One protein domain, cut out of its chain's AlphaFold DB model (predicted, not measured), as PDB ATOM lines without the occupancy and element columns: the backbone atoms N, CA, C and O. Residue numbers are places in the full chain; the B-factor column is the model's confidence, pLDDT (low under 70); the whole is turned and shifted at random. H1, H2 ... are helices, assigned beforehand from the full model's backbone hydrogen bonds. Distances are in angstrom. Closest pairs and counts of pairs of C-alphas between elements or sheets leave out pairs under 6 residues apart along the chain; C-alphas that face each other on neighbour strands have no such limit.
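This is residues 15 to 83 of the 84 residues of an uncharacterized protein of Bacillus shackletonii (UniProt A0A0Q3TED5). Three helices joined end to end make three sides of an open, empty frame: the longest, H1, meets H2 at one corner, and H2 meets H3 at the next. The 69 printed residues have three named helices, no named strand, and the class all helix. The whole is extended, radius of gyration of the C-alphas 17.3 A, and flat, 45 by 40 by 19 A.

H1, residues 15 to 37, 33.2 A long, begins at C-alpha 15 (-30.685, -28.299, -36.393). H2 is residues 41 to 58, 25.6 A. H3, residues 60 to 81, 32.6 A, ends at C-alpha 81 (-29.415, -31.112, -10.516).

H1 and H2 are close but not clearly touching, closest C-alphas Leu 35 and Leu 41, 4.7 A. H2 and H3 only just touch, with 3 pairs of C-alphas within 8 A, only at the corner, closest C-alphas Ile 56 and Gly 63, 5.3 A. H1 and H3 are apart. Every O i to N i+4 pair is within hydrogen-bond range in H1 and H2, 15 of 18 in H3.

The printed part has no cut; both links are tight. Residues 41, 82 and 83 have pLDDT under 70.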
ATOM      1  N   ARG A  15     -31.912 -28.157 -35.601       80.00
ATOM      2  CA  ARG A  15     -30.685 -28.299 -36.393       80.00
ATOM      3  C   ARG A  15     -30.349 -27.007 -37.136       80.00
ATOM      4  O   ARG A  15     -29.183 -26.651 -37.212       80.00
ATOM      5  N   ILE A  16     -31.362 -26.299 -37.634       85.62
ATOM      6  CA  ILE A  16     -31.196 -24.997 -38.298       85.62
ATOM      7  C   ILE A  16     -30.681 -23.963 -37.291       85.62
ATOM      8  O   ILE A  16     -29.695 -23.288 -37.567       85.62
ATOM      9  N   ILE A  17     -31.278 -23.903 -36.095       88.38
ATOM     10  CA  ILE A  17     -30.810 -23.030 -35.005       88.38
ATOM     11  C   ILE A  17     -29.362 -23.349 -34.624       88.38
ATOM     12  O   ILE A  17     -28.549 -22.439 -34.498       88.38
ATOM     13  N   TRP A  18     -29.019 -24.631 -34.488       88.25
ATOM     14  CA  TRP A  18     -27.652 -25.058 -34.182       88.25
ATOM     15  C   TRP A  18     -26.644 -24.638 -35.252       88.25
ATOM     16  O   TRP A  18     -25.543 -24.205 -34.917       88.25
ATOM     17  N   ILE A  19     -27.014 -24.736 -36.530       90.06
ATOM     18  CA  ILE A  19     -26.166 -24.290 -37.641       90.06
ATOM     19  C   ILE A  19     -25.972 -22.772 -37.582       90.06
ATOM     20  O   ILE A  19     -24.840 -22.308 -37.678       90.06
ATOM     21  N   ILE A  20     -27.042 -22.002 -37.369       92.31
ATOM     22  CA  ILE A  20     -26.962 -20.540 -37.225       92.31
ATOM     23  C   ILE A  20     -26.050 -20.164 -36.052       92.31
ATOM     24  O   ILE A  20     -25.197 -19.289 -36.189       92.31
ATOM     25  N   LEU A  21     -26.184 -20.856 -34.921       92.00
ATOM     26  CA  LEU A  21     -25.365 -20.632 -33.732       92.00
ATOM     27  C   LEU A  21     -23.885 -20.940 -34.001       92.00
ATOM     28  O   LEU A  21     -23.022 -20.148 -33.629       92.00
ATOM     29  N   LEU A  22     -23.576 -22.037 -34.699       91.94
ATOM     30  CA  LEU A  22     -22.203 -22.371 -35.095       91.94
ATOM     31  C   LEU A  22     -21.597 -21.323 -36.035       91.94
ATOM     32  O   LEU A  22     -20.453 -20.918 -35.839       91.94
ATOM     33  N   VAL A  23     -22.365 -20.855 -37.022       93.38
ATOM     34  CA  VAL A  23     -21.934 -19.786 -37.936       93.38
ATOM     35  C   VAL A  23     -21.660 -18.497 -37.161       93.38
ATOM     36  O   VAL A  23     -20.626 -17.863 -37.363       93.38
ATOM     37  N   PHE A  24     -22.541 -18.139 -36.228       93.44
ATOM     38  CA  PHE A  24     -22.363 -16.971 -35.373       93.44
ATOM     39  C   PHE A  24     -21.083 -17.061 -34.527       93.44
ATOM     40  O   PHE A  24     -20.304 -16.107 -34.488       93.44
ATOM     41  N   ILE A  25     -20.818 -18.217 -33.908       92.50
ATOM     42  CA  ILE A  25     -19.589 -18.450 -33.133       92.50
ATOM     43  C   ILE A  25     -18.348 -18.331 -34.024       92.50
ATOM     44  O   ILE A  25     -17.379 -17.681 -33.632       92.50
ATOM     45  N   ALA A  26     -18.364 -18.912 -35.225       90.62
ATOM     46  CA  ALA A  26     -17.230 -18.835 -36.144       90.62
ATOM     47  C   ALA A  26     -16.890 -17.379 -36.513       90.62
ATOM     48  O   ALA A  26     -15.725 -16.980 -36.458       90.62
ATOM     49  N   ILE A  27     -17.907 -16.565 -36.812       91.94
ATOM     50  CA  ILE A  27     -17.733 -15.133 -37.101       91.94
ATOM     51  C   ILE A  27     -17.184 -14.394 -35.873       91.94
ATOM     52  O   ILE A  27     -16.251 -13.597 -36.001       91.94
ATOM     53  N   MET A  28     -17.714 -14.680 -34.680       90.00
ATOM     54  CA  MET A  28     -17.225 -14.104 -33.422       90.00
ATOM     55  C   MET A  28     -15.743 -14.406 -33.185       90.00
ATOM     56  O   MET A  28     -15.000 -13.500 -32.818       90.00
ATOM     57  N   ILE A  29     -15.293 -15.641 -33.421       88.88
ATOM     58  CA  ILE A  29     -13.886 -16.028 -33.235       88.88
ATOM     59  C   ILE A  29     -12.977 -15.226 -34.170       88.88
ATOM     60  O   ILE A  29     -11.978 -14.664 -33.719       88.88
ATOM     61  N   VAL A  30     -13.335 -15.119 -35.453       89.25
ATOM     62  CA  VAL A  30     -12.562 -14.331 -36.431       89.25
ATOM     63  C   VAL A  30     -12.510 -12.857 -36.024       89.25
ATOM     64  O   VAL A  30     -11.454 -12.225 -36.087       89.25
ATOM     65  N   TYR A  31     -13.633 -12.309 -35.560       83.75
ATOM     66  CA  TYR A  31     -13.706 -10.932 -35.085       83.75
ATOM     67  C   TYR A  31     -12.821 -10.693 -33.855       83.75
ATOM     68  O   TYR A  31     -12.066  -9.721 -33.823       83.75
ATOM     69  N   LEU A  32     -12.860 -11.597 -32.871       78.75
ATOM     70  CA  LEU A  32     -12.017 -11.525 -31.676       78.75
ATOM     71  C   LEU A  32     -10.533 -11.631 -32.031       78.75
ATOM     72  O   LEU A  32      -9.735 -10.833 -31.548       78.75
ATOM     73  N   TYR A  33     -10.162 -12.539 -32.935       81.06
ATOM     74  CA  TYR A  33      -8.784 -12.664 -33.410       81.06
ATOM     75  C   TYR A  33      -8.294 -11.383 -34.107       81.06
ATOM     76  O   TYR A  33      -7.180 -10.912 -33.859       81.06
ATOM     77  N   ARG A  34      -9.147 -10.757 -34.929       78.75
ATOM     78  CA  ARG A  34      -8.865  -9.451 -35.549       78.75
ATOM     79  C   ARG A  34      -8.696  -8.339 -34.508       78.75
ATOM     80  O   ARG A  34      -7.772  -7.539 -34.615       78.75
ATOM     81  N   LEU A  35      -9.550  -8.289 -33.489       73.06
ATOM     82  CA  LEU A  35      -9.420  -7.331 -32.384       73.06
ATOM     83  C   LEU A  35      -8.112  -7.521 -31.607       73.06
ATOM     84  O   LEU A  35      -7.486  -6.541 -31.191       73.06
ATOM     85  N   GLN A  36      -7.715  -8.779 -31.397       73.81
ATOM     86  CA  GLN A  36      -6.520  -9.149 -30.642       73.81
ATOM     87  C   GLN A  36      -5.265  -8.713 -31.388       73.81
ATOM     88  O   GLN A  36      -4.410  -8.038 -30.822       73.81
ATOM     89  N   THR A  37      -5.191  -9.050 -32.675       70.44
ATOM     90  CA  THR A  37      -4.072  -8.691 -33.559       70.44
ATOM     91  C   THR A  37      -3.923  -7.184 -33.750       70.44
ATOM     92  O   THR A  37      -2.808  -6.700 -33.914       70.44
ATOM     93  N   GLN A  38      -5.011  -6.418 -33.659       74.81
ATOM     94  CA  GLN A  38      -4.975  -4.953 -33.714       74.81
ATOM     95  C   GLN A  38      -4.634  -4.295 -32.363       74.81
ATOM     96  O   GLN A  38      -4.579  -3.069 -32.288       74.81
ATOM     97  N   GLY A  39      -4.453  -5.069 -31.284       70.75
ATOM     98  CA  GLY A  39      -4.235  -4.544 -29.929       70.75
ATOM     99  C   GLY A  39      -5.427  -3.754 -29.368       70.75
ATOM    100  O   GLY A  39      -5.337  -3.145 -28.305       70.75
ATOM    101  N   GLN A  40      -6.562  -3.755 -30.071       73.12
ATOM    102  CA  GLN A  40      -7.754  -2.986 -29.717       73.12
ATOM    103  C   GLN A  40      -8.710  -3.774 -28.827       73.12
ATOM    104  O   GLN A  40      -9.636  -3.182 -28.280       73.12
ATOM    105  N   LEU A  41      -8.467  -5.073 -28.628       68.69
ATOM    106  CA  LEU A  41      -9.363  -5.956 -27.884       68.69
ATOM    107  C   LEU A  41      -9.677  -5.420 -26.488       68.69
ATOM    108  O   LEU A  41     -10.841  -5.281 -26.136       68.69
ATOM    109  N   LEU A  42      -8.647  -5.019 -25.744       71.12
ATOM    110  CA  LEU A  42      -8.780  -4.480 -24.390       71.12
ATOM    111  C   LEU A  42      -9.531  -3.139 -24.371       71.12
ATOM    112  O   LEU A  42     -10.404  -2.927 -23.534       71.12
ATOM    113  N   LYS A  43      -9.254  -2.258 -25.339       73.12
ATOM    114  CA  LYS A  43      -9.910  -0.947 -25.471       73.12
ATOM    115  C   LYS A  43     -11.387  -1.086 -25.841       73.12
ATOM    116  O   LYS A  43     -12.231  -0.370 -25.312       73.12
ATOM    117  N   GLN A  44     -11.709  -2.023 -26.725       76.06
ATOM    118  CA  GLN A  44     -13.083  -2.303 -27.130       76.06
ATOM    119  C   GLN A  44     -13.859  -3.001 -26.019       76.06
ATOM    120  O   GLN A  44     -15.007  -2.636 -25.783       76.06
ATOM    121  N   LEU A  45     -13.223  -3.929 -25.297       74.62
ATOM    122  CA  LEU A  45     -13.810  -4.547 -24.113       74.62
ATOM    123  C   LEU A  45     -14.162  -3.470 -23.087       74.62
ATOM    124  O   LEU A  45     -15.321  -3.363 -22.715       74.62
ATOM    125  N   LEU A  46     -13.210  -2.604 -22.722       74.81
ATOM    126  CA  LEU A  46     -13.435  -1.507 -21.776       74.81
ATOM    127  C   LEU A  46     -14.529  -0.536 -22.235       74.81
ATOM    128  O   LEU A  46     -15.342  -0.118 -21.416       74.81
ATOM    129  N   ASN A  47     -14.608  -0.215 -23.529       80.19
ATOM    130  CA  ASN A  47     -15.679   0.628 -24.066       80.19
ATOM    131  C   ASN A  47     -17.056  -0.037 -23.968       80.19
ATOM    132  O   ASN A  47     -18.038   0.638 -23.658       80.19
ATOM    133  N   ILE A  48     -17.141  -1.345 -24.221       80.00
ATOM    134  CA  ILE A  48     -18.388  -2.105 -24.077       80.00
ATOM    135  C   ILE A  48     -18.784  -2.149 -22.602       80.00
ATOM    136  O   ILE A  48     -19.917  -1.803 -22.270       80.00
ATOM    137  N   THR A  49     -17.855  -2.491 -21.708       77.56
ATOM    138  CA  THR A  49     -18.125  -2.545 -20.268       77.56
ATOM    139  C   THR A  49     -18.521  -1.174 -19.722       77.56
ATOM    140  O   THR A  49     -19.493  -1.078 -18.982       77.56
ATOM    141  N   GLY A  50     -17.840  -0.100 -20.133       77.38
ATOM    142  CA  GLY A  50     -18.178   1.273 -19.750       77.38
ATOM    143  C   GLY A  50     -19.531   1.734 -20.303       77.38
ATOM    144  O   GLY A  50     -20.299   2.391 -19.603       77.38
ATOM    145  N   SER A  51     -19.884   1.328 -21.526       79.00
ATOM    146  CA  SER A  51     -21.211   1.599 -22.099       79.00
ATOM    147  C   SER A  51     -22.311   0.869 -21.330       79.00
ATOM    148  O   SER A  51     -23.340   1.462 -21.033       79.00
ATOM    149  N   ILE A  52     -22.080  -0.388 -20.941       77.88
ATOM    150  CA  ILE A  52     -23.013  -1.157 -20.104       77.88
ATOM    151  C   ILE A  52     -23.152  -0.502 -18.725       77.88
ATOM    152  O   ILE A  52     -24.270  -0.312 -18.253       77.88
ATOM    153  N   MET A  53     -22.036  -0.106 -18.109       75.38
ATOM    154  CA  MET A  53     -22.031   0.537 -16.795       75.38
ATOM    155  C   MET A  53     -22.805   1.860 -16.819       75.38
ATOM    156  O   MET A  53     -23.697   2.059 -16.002       75.38
ATOM    157  N   SER A  54     -22.554   2.716 -17.812       76.81
ATOM    158  CA  SER A  54     -23.292   3.978 -17.980       76.81
ATOM    159  C   SER A  54     -24.779   3.771 -18.292       76.81
ATOM    160  O   SER A  54     -25.609   4.606 -17.936       76.81
ATOM    161  N   PHE A  55     -25.148   2.653 -18.926       76.94
ATOM    162  CA  PHE A  55     -26.549   2.283 -19.134       76.94
ATOM    163  C   PHE A  55     -27.231   1.893 -17.817       76.94
ATOM    164  O   PHE A  55     -28.366   2.297 -17.569       76.94
ATOM    165  N   ILE A  56     -26.522   1.161 -16.952       76.25
ATOM    166  CA  ILE A  56     -26.987   0.792 -15.607       76.25
ATOM    167  C   ILE A  56     -27.071   2.026 -14.697       76.25
ATOM    168  O   ILE A  56     -28.015   2.140 -13.921       76.25
ATOM    169  N   GLU A  57     -26.131   2.967 -14.802       74.44
ATOM    170  CA  GLU A  57     -26.183   4.234 -14.060       74.44
ATOM    171  C   GLU A  57     -27.361   5.114 -14.497       74.44
ATOM    172  O   GLU A  57     -27.993   5.754 -13.657       74.44
ATOM    173  N   LYS A  58     -27.689   5.131 -15.797       82.56
ATOM    174  CA  LYS A  58     -28.837   5.884 -16.329       82.56
ATOM    175  C   LYS A  58     -30.182   5.288 -15.933       82.56
ATOM    176  O   LYS A  58     -31.107   6.044 -15.649       82.56
ATOM    177  N   ASP A  59     -30.302   3.963 -15.937       79.75
ATOM    178  CA  ASP A  59     -31.505   3.277 -15.473       79.75
ATOM    179  C   ASP A  59     -31.145   2.122 -14.521       79.75
ATOM    180  O   ASP A  59     -30.943   0.978 -14.951       79.75
ATOM    181  N   PRO A  60     -31.104   2.386 -13.201       77.81
ATOM    182  CA  PRO A  60     -30.709   1.388 -12.211       77.81
ATOM    183  C   PRO A  60     -31.663   0.189 -12.163       77.81
ATOM    184  O   PRO A  60     -31.276  -0.884 -11.694       77.81
ATOM    185  N   ARG A  61     -32.893   0.312 -12.690       81.50
ATOM    186  CA  ARG A  61     -33.838  -0.813 -12.791       81.50
ATOM    187  C   ARG A  61     -33.286  -1.918 -13.686       81.50
ATOM    188  O   ARG A  61     -33.493  -3.091 -13.388       81.50
ATOM    189  N   VAL A  62     -32.538  -1.563 -14.731       77.44
ATOM    190  CA  VAL A  62     -31.886  -2.527 -15.629       77.44
ATOM    191  C   VAL A  62     -30.839  -3.345 -14.870       77.44
ATOM    192  O   VAL A  62     -30.794  -4.567 -15.010       77.44
ATOM    193  N   GLY A  63     -30.060  -2.695 -13.999       77.25
ATOM    194  CA  GLY A  63     -29.126  -3.369 -13.094       77.25
ATOM    195  C   GLY A  63     -29.832  -4.334 -12.138       77.25
ATOM    196  O   GLY A  63     -29.411  -5.481 -11.998       77.25
ATOM    197  N   TYR A  64     -30.955  -3.917 -11.547       79.81
ATOM    198  CA  TYR A  64     -31.770  -4.788 -10.690       79.81
ATOM    199  C   TYR A  64     -32.348  -5.991 -11.438       79.81
ATOM    200  O   TYR A  64     -32.319  -7.101 -10.908       79.81
ATOM    201  N   VAL A  65     -32.830  -5.814 -12.670       81.69
ATOM    202  CA  VAL A  65     -33.337  -6.919 -13.500       81.69
ATOM    203  C   VAL A  65     -32.212  -7.903 -13.834       81.69
ATOM    204  O   VAL A  65     -32.393  -9.109 -13.662       81.69
ATOM    205  N   LEU A  66     -31.033  -7.411 -14.221       79.81
ATOM    206  CA  LEU A  66     -29.856  -8.251 -14.465       79.81
ATOM    207  C   LEU A  66     -29.443  -9.044 -13.218       79.81
ATOM    208  O   LEU A  66     -29.207 -10.248 -13.305       79.81
ATOM    209  N   LEU A  67     -29.413  -8.403 -12.048       82.25
ATOM    210  CA  LEU A  67     -29.089  -9.069 -10.784       82.25
ATOM    211  C   LEU A  67     -30.180 -10.055 -10.347       82.25
ATOM    212  O   LEU A  67     -29.862 -11.120  -9.821       82.25
ATOM    213  N   SER A  68     -31.455  -9.759 -10.618       81.31
ATOM    214  CA  SER A  68     -32.579 -10.661 -10.321       81.31
ATOM    215  C   SER A  68     -32.517 -11.973 -11.110       81.31
ATOM    216  O   SER A  68     -33.081 -12.982 -10.688       81.31
ATOM    217  N   TYR A  69     -31.774 -12.000 -12.217       81.81
ATOM    218  CA  TYR A  69     -31.554 -13.219 -12.986       81.81
ATOM    219  C   TYR A  69     -30.664 -14.235 -12.247       81.81
ATOM    220  O   TYR A  69     -30.809 -15.441 -12.449       81.81
ATOM    221  N   ILE A  70     -29.790 -13.782 -11.339       84.31
ATOM    222  CA  ILE A  70     -28.880 -14.639 -10.559       84.31
ATOM    223  C   ILE A  70     -29.646 -15.681  -9.715       84.31
ATOM    224  O   ILE A  70     -29.361 -16.876  -9.852       84.31
ATOM    225  N   PRO A  71     -30.636 -15.308  -8.875       82.50
ATOM    226  CA  PRO A  71     -31.409 -16.288  -8.116       82.50
ATOM    227  C   PRO A  71     -32.271 -17.195  -9.006       82.50
ATOM    228  O   PRO A  71     -32.391 -18.383  -8.710       82.50
ATOM    229  N   ILE A  72     -32.817 -16.692 -10.120       82.88
ATOM    230  CA  ILE A  72     -33.602 -17.500 -11.075       82.88
ATOM    231  C   ILE A  72     -32.724 -18.594 -11.692       82.88
ATOM    232  O   ILE A  72     -33.104 -19.767 -11.718       82.88
ATOM    233  N   PHE A  73     -31.521 -18.226 -12.130       83.12
ATOM    234  CA  PHE A  73     -30.546 -19.167 -12.668       83.12
ATOM    235  C   PHE A  73     -30.118 -20.202 -11.620       83.12
ATOM    236  O   PHE A  73     -30.072 -21.397 -11.915       83.12
ATOM    237  N   TYR A  74     -29.868 -19.775 -10.379       85.69
ATOM    238  CA  TYR A  74     -29.518 -20.675  -9.280       85.69
ATOM    239  C   TYR A  74     -30.631 -21.690  -8.969       85.69
ATOM    240  O   TYR A  74     -30.361 -22.883  -8.799       85.69
ATOM    241  N   LEU A  75     -31.892 -21.251  -8.948       84.69
ATOM    242  CA  LEU A  75     -33.042 -22.139  -8.762       84.69
ATOM    243  C   LEU A  75     -33.205 -23.114  -9.935       84.69
ATOM    244  O   LEU A  75     -33.443 -24.305  -9.715       84.69
ATOM    245  N   GLY A  76     -33.013 -22.646 -11.170       82.56
ATOM    246  CA  GLY A  76     -32.978 -23.499 -12.361       82.56
ATOM    247  C   GLY A  76     -31.867 -24.553 -12.299       82.56
ATOM    248  O   GLY A  76     -32.098 -25.731 -12.569       82.56
ATOM    249  N   TYR A  77     -30.672 -24.165 -11.854       84.56
ATOM    250  CA  TYR A  77     -29.548 -25.081 -11.655       84.56
ATOM    251  C   TYR A  77     -29.854 -26.138 -10.584       84.56
ATOM    252  O   TYR A  77     -29.648 -27.334 -10.808       84.56
ATOM    253  N   LYS A  78     -30.396 -25.722  -9.432       83.00
ATOM    254  CA  LYS A  78     -30.747 -26.628  -8.329       83.00
ATOM    255  C   LYS A  78     -31.834 -27.628  -8.735       83.00
ATOM    256  O   LYS A  78     -31.702 -28.818  -8.458       83.00
ATOM    257  N   THR A  79     -32.880 -27.163  -9.420       81.81
ATOM    258  CA  THR A  79     -33.974 -28.023  -9.914       81.81
ATOM    259  C   THR A  79     -33.513 -28.981 -11.015       81.81
ATOM    260  O   THR A  79     -33.947 -30.131 -11.034       81.81
ATOM    261  N   GLY A  80     -32.588 -28.560 -11.882       74.94
ATOM    262  CA  GLY A  80     -31.961 -29.431 -12.880       74.94
ATOM    263  C   GLY A  80     -31.050 -30.502 -12.270       74.94
ATOM    264  O   GLY A  80     -31.080 -31.650 -12.711       74.94
ATOM    265  N   LYS A  81     -30.280 -30.159 -11.229       72.06
ATOM    266  CA  LYS A  81     -29.415 -31.112 -10.516       72.06
ATOM    267  C   LYS A  81     -30.214 -32.161  -9.735       72.06
ATOM    268  O   LYS A  81     -29.762 -33.288  -9.642       72.06
ATOM    269  N   ALA A  82     -31.391 -31.806  -9.217       66.25
ATOM    270  CA  ALA A  82     -32.264 -32.721  -8.474       66.25
ATOM    271  C   ALA A  82     -33.045 -33.721  -9.356       66.25
ATOM    272  O   ALA A  82     -33.657 -34.640  -8.824       66.25
ATOM    273  N   ARG A  83     -33.067 -33.535 -10.684       57.81
ATOM    274  CA  ARG A  83     -33.711 -34.456 -11.644       57.81
ATOM    275  C   ARG A  83     -32.749 -35.473 -12.277       57.81
ATOM    276  O   ARG A  83     -33.204 -36.279 -13.086       57.81
TER     277      ARG A  83